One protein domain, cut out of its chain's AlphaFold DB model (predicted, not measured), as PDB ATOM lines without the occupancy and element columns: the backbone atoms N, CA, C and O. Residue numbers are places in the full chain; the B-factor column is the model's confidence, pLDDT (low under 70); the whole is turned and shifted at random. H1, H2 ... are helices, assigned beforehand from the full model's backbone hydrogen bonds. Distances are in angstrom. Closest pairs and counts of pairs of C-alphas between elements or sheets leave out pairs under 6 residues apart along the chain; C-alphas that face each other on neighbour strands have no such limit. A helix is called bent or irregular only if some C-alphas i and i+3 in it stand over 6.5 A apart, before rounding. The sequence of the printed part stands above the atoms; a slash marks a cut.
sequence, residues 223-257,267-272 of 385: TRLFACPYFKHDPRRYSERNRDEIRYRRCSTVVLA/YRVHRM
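This is residues 223 to 257 and 267 to 272 of the 385 residues of an uncharacterized protein of Phialophora americana (UniProt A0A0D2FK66). With little regular structure, the printed part runs in through residues 223 to 228 to H1, loops round through residues 234 to 245, and folds back through H2 and residues 252 to 257. H3, printed beyond a cut, lies to one side, the three short helices making a loose triangle. The 41 printed residues, all helix by class, hold 15 in H1, H2 and H3, with no named strand; they are compact, radius of gyration of the C-alphas 10.0 A, spans 32 by 22 by 15 A.

H1 is residues 229 to 233, starting at C-alpha (181.809, 178.119, 174.704). H2, residues 246 to 251, is 10.3 A long and irregular: C-alphas 247 and 250 are 7.1 A apart. H3, residues 267 to 270, ends at C-alpha (190.269, 181.370, 170.454).

H1 and H2 are close but not clearly touching, closest C-alphas Phe 231 and Cys 251, 5.9 A. H2 and H3 are too, closest C-alphas Arg 247 and Val 269, 6.9 A. H1 and H3 are only just apart, at 8.2 A. In H1 every O i to N i+4 pair is within hydrogen-bond range; in H2 0 of 2 are, with 2 of 3 O i to N i+3 pairs; H3 is too short for an O i to N i+4 pair.

C-alphas 223 and 244 are farthest apart, 32.0 A. Residues 258 to 266 are not printed, a gap of 16.1 A between C-alphas 257 and 267. The link H1 to H2 is long. Residue 223 is under pLDDT 70.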
ATOM      1  N   THR A 223     171.271 164.613 166.170       65.69
ATOM      2  CA  THR A 223     172.629 164.428 166.682       65.69
ATOM      3  C   THR A 223     173.053 165.710 167.383       65.69
ATOM      4  O   THR A 223     173.412 166.682 166.727       65.69
ATOM      5  N   ARG A 224     172.932 165.758 168.714       79.12
ATOM      6  CA  ARG A 224     173.196 166.968 169.503       79.12
ATOM      7  C   ARG A 224     174.619 167.462 169.220       79.12
ATOM      8  O   ARG A 224     175.582 166.750 169.474       79.12
ATOM      9  N   LEU A 225     174.741 168.675 168.680       91.12
ATOM     10  CA  LEU A 225     176.029 169.310 168.403       91.12
ATOM     11  C   LEU A 225     176.436 170.187 169.582       91.12
ATOM     12  O   LEU A 225     175.621 170.966 170.082       91.12
ATOM     13  N   PHE A 226     177.706 170.121 169.977       93.56
ATOM     14  CA  PHE A 226     178.251 171.038 170.969       93.56
ATOM     15  C   PHE A 226     178.278 172.468 170.439       93.56
ATOM     16  O   PHE A 226     178.507 172.730 169.258       93.56
ATOM     17  N   ALA A 227     178.071 173.412 171.346       94.56
ATOM     18  CA  ALA A 227     178.256 174.822 171.068       94.56
ATOM     19  C   ALA A 227     179.716 175.234 171.278       94.56
ATOM     20  O   ALA A 227     180.419 174.659 172.111       94.56
ATOM     21  N   CYS A 228     180.156 176.283 170.586       95.94
ATOM     22  CA  CYS A 228     181.355 176.997 171.005       95.94
ATOM     23  C   CYS A 228     181.090 177.678 172.372       95.94
ATOM     24  O   CYS A 228     180.113 178.426 172.479       95.94
ATOM     25  N   PRO A 229     181.933 177.459 173.404       95.19
ATOM     26  CA  PRO A 229     181.809 178.119 174.704       95.19
ATOM     27  C   PRO A 229     181.779 179.646 174.598       95.19
ATOM     28  O   PRO A 229     180.922 180.285 175.191       95.19
ATOM     29  N   TYR A 230     182.631 180.239 173.764       94.62
ATOM     30  CA  TYR A 230     182.651 181.689 173.561       94.62
ATOM     31  C   TYR A 230     181.356 182.223 172.946       94.62
ATOM     32  O   TYR A 230     180.837 183.233 173.401       94.62
ATOM     33  N   PHE A 231     180.772 181.509 171.980       93.81
ATOM     34  CA  PHE A 231     179.459 181.875 171.439       93.81
ATOM     35  C   PHE A 231     178.334 181.752 172.461       93.81
ATOM     36  O   PHE A 231     177.431 182.581 172.478       93.81
ATOM     37  N   LYS A 232     178.389 180.747 173.334       92.19
ATOM     38  CA  LYS A 232     177.430 180.618 174.438       92.19
ATOM     39  C   LYS A 232     177.586 181.726 175.481       92.19
ATOM     40  O   LYS A 232     176.582 182.126 176.055       92.19
ATOM     41  N   HIS A 233     178.811 182.195 175.708       91.06
ATOM     42  CA  HIS A 233     179.128 183.276 176.638       91.06
ATOM     43  C   HIS A 233     178.712 184.650 176.099       91.06
ATOM     44  O   HIS A 233     178.023 185.396 176.785       91.06
ATOM     45  N   ASP A 234     179.081 184.962 174.855       90.44
ATOM     46  CA  ASP A 234     178.736 186.220 174.194       90.44
ATOM     47  C   ASP A 234     178.252 185.973 172.750       90.44
ATOM     48  O   ASP A 234     179.027 186.003 171.782       90.44
ATOM     49  N   PRO A 235     176.938 185.758 172.567       90.19
ATOM     50  CA  PRO A 235     176.363 185.562 171.244       90.19
ATOM     51  C   PRO A 235     176.494 186.780 170.323       90.19
ATOM     52  O   PRO A 235     176.412 186.623 169.104       90.19
ATOM     53  N   ARG A 236     176.667 188.004 170.849       89.00
ATOM     54  CA  ARG A 236     176.767 189.206 170.002       89.00
ATOM     55  C   ARG A 236     178.133 189.255 169.328       89.00
ATOM     56  O   ARG A 236     178.191 189.456 168.114       89.00
ATOM     57  N   ARG A 237     179.204 188.996 170.082       90.00
ATOM     58  CA  ARG A 237     180.580 189.011 169.566       90.00
ATOM     59  C   ARG A 237     180.919 187.778 168.729       90.00
ATOM     60  O   ARG A 237     181.534 187.907 167.677       90.00
ATOM     61  N   TYR A 238     180.489 186.585 169.127       91.56
ATOM     62  CA  TYR A 238     180.890 185.336 168.459       91.56
ATOM     63  C   TYR A 238     179.821 184.780 167.503       91.56
ATOM     64  O   TYR A 238     179.686 183.564 167.344       91.56
ATOM     65  N   SER A 239     179.052 185.665 166.864       90.19
ATOM     66  CA  SER A 239     178.078 185.310 165.828       90.19
ATOM     67  C   SER A 239     178.418 185.905 164.470       90.19
ATOM     68  O   SER A 239     179.212 186.836 164.343       90.19
ATOM     69  N   GLU A 240     177.736 185.411 163.438       87.44
ATOM     70  CA  GLU A 240     177.814 185.936 162.069       87.44
ATOM     71  C   GLU A 240     177.479 187.433 161.960       87.44
ATOM     72  O   GLU A 240     177.880 188.083 160.993       87.44
ATOM     73  N   ARG A 241     176.783 187.997 162.958       86.38
ATOM     74  CA  ARG A 241     176.393 189.411 162.999       86.38
ATOM     75  C   ARG A 241     177.543 190.351 163.374       86.38
ATOM     76  O   ARG A 241     177.438 191.540 163.077       86.38
ATOM     77  N   ASN A 242     178.625 189.853 163.978       87.62
ATOM     78  CA  ASN A 242     179.797 190.670 164.305       87.62
ATOM     79  C   ASN A 242     180.426 191.217 163.009       87.62
ATOM     80  O   ASN A 242     180.700 190.439 162.098       87.62
ATOM     81  N   ARG A 243     180.622 192.534 162.873       86.75
ATOM     82  CA  ARG A 243     181.215 193.155 161.669       86.75
ATOM     83  C   ARG A 243     182.710 193.425 161.782       86.75
ATOM     84  O   ARG A 243     183.367 193.499 160.748       86.75
ATOM     85  N   ASP A 244     183.225 193.473 162.998       87.38
ATOM     86  CA  ASP A 244     184.575 193.929 163.299       87.38
ATOM     87  C   ASP A 244     185.544 192.740 163.366       87.38
ATOM     88  O   ASP A 244     186.596 192.724 162.728       87.38
ATOM     89  N   GLU A 245     185.155 191.667 164.059       88.38
ATOM     90  CA  GLU A 245     186.027 190.521 164.341       88.38
ATOM     91  C   GLU A 245     185.643 189.307 163.485       88.38
ATOM     92  O   GLU A 245     185.110 188.295 163.952       88.38
ATOM     93  N   ILE A 246     185.950 189.394 162.187       86.00
ATOM     94  CA  ILE A 246     185.560 188.408 161.159       86.00
ATOM     95  C   ILE A 246     185.943 186.964 161.541       86.00
ATOM     96  O   ILE A 246     185.200 186.026 161.238       86.00
ATOM     97  N   ARG A 247     187.068 186.772 162.246       86.06
ATOM     98  CA  ARG A 247     187.552 185.449 162.683       86.06
ATOM     99  C   ARG A 247     186.585 184.710 163.619       86.06
ATOM    100  O   ARG A 247     186.599 183.482 163.644       86.06
ATOM    101  N   TYR A 248     185.730 185.432 164.342       90.06
ATOM    102  CA  TYR A 248     184.793 184.874 165.320       90.06
ATOM    103  C   TYR A 248     183.399 184.592 164.754       90.06
ATOM    104  O   TYR A 248     182.607 183.891 165.382       90.06
ATOM    105  N   ARG A 249     183.105 185.048 163.531       89.00
ATOM    106  CA  ARG A 249     181.786 184.876 162.896       89.00
ATOM    107  C   ARG A 249     181.320 183.428 162.815       89.00
ATOM    108  O   ARG A 249     180.133 183.153 162.912       89.00
ATOM    109  N   ARG A 250     182.256 182.497 162.620       90.88
ATOM    110  CA  ARG A 250     181.948 181.071 162.439       90.88
ATOM    111  C   ARG A 250     181.713 180.331 163.756       90.88
ATOM    112  O   ARG A 250     181.381 179.153 163.716       90.88
ATOM    113  N   CYS A 251     181.883 180.971 164.913       93.88
ATOM    114  CA  CYS A 251     181.699 180.312 166.207       93.88
ATOM    115  C   CYS A 251     180.232 179.932 166.473       93.88
ATOM    116  O   CYS A 251     179.984 178.928 167.141       93.88
ATOM    117  N   SER A 252     179.265 180.667 165.911       90.88
ATOM    118  CA  SER A 252     177.838 180.324 166.000       90.88
ATOM    119  C   SER A 252     177.420 179.175 165.077       90.88
ATOM    120  O   SER A 252     176.450 178.480 165.369       90.88
ATOM    121  N   THR A 253     178.143 178.970 163.972       89.12
ATOM    122  CA  THR A 253     177.799 178.025 162.892       89.12
ATOM    123  C   THR A 253     178.878 176.977 162.639       89.12
ATOM    124  O   THR A 253     178.964 176.397 161.561       89.12
ATOM    125  N   VAL A 254     179.732 176.701 163.625       91.19
ATOM    126  CA  VAL A 254     180.700 175.602 163.548       91.19
ATOM    127  C   VAL A 254     180.043 174.290 163.983       91.19
ATOM    128  O   VAL A 254     179.353 174.226 164.998       91.19
ATOM    129  N   VAL A 255     180.270 173.216 163.219       91.00
ATOM    130  CA  VAL A 255     179.801 171.868 163.570       91.00
ATOM    131  C   VAL A 255     180.791 171.239 164.551       91.00
ATOM    132  O   VAL A 255     181.886 170.829 164.160       91.00
ATOM    133  N   LEU A 256     180.411 171.137 165.825       92.62
ATOM    134  CA  LEU A 256     181.231 170.519 166.872       92.62
ATOM    135  C   LEU A 256     180.560 169.232 167.362       92.62
ATOM    136  O   LEU A 256     179.941 169.192 168.416       92.62
ATOM    137  N   ALA A 257     180.671 168.168 166.566       91.12
ATOM    138  CA  ALA A 257     180.047 166.880 166.883       91.12
ATOM    139  C   ALA A 257     180.717 166.146 168.061       91.12
ATOM    140  O   ALA A 257     180.087 165.329 168.721       91.12
ATOM    141  N   TYR A 267     191.480 175.928 169.947       93.94
ATOM    142  CA  TYR A 267     192.887 176.164 169.624       93.94
ATOM    143  C   TYR A 267     193.087 177.028 168.369       93.94
ATOM    144  O   TYR A 267     193.983 177.867 168.321       93.94
ATOM    145  N   ARG A 268     192.269 176.840 167.329       93.19
ATOM    146  CA  ARG A 268     192.431 177.567 166.057       93.19
ATOM    147  C   ARG A 268     191.868 178.982 166.097       93.19
ATOM    148  O   ARG A 268     192.407 179.856 165.429       93.19
ATOM    149  N   VAL A 269     190.767 179.187 166.814       93.56
ATOM    150  CA  VAL A 269     190.004 180.442 166.760       93.56
ATOM    151  C   VAL A 269     190.241 181.298 168.000       93.56
ATOM    152  O   VAL A 269     190.415 182.511 167.891       93.56
ATOM    153  N   HIS A 270     190.293 180.671 169.173       94.25
ATOM    154  CA  HIS A 270     190.269 181.370 170.454       94.25
ATOM    155  C   HIS A 270     191.617 181.412 171.168       94.25
ATOM    156  O   HIS A 270     191.691 182.025 172.226       94.25
ATOM    157  N   ARG A 271     192.691 180.830 170.617       92.31
ATOM    158  CA  ARG A 271     194.011 180.952 171.247       92.31
ATOM    159  C   ARG A 271     194.534 182.385 171.209       92.31
ATOM    160  O   ARG A 271     194.322 183.110 170.226       92.31
ATOM    161  N   MET A 272     195.218 182.763 172.284       91.06
ATOM    162  CA  MET A 272     196.078 183.939 172.322       91.06
ATOM    163  C   MET A 272     197.248 183.780 171.337       91.06
ATOM    164  O   MET A 272     197.713 182.653 171.153       91.06
TER     165      MET A 272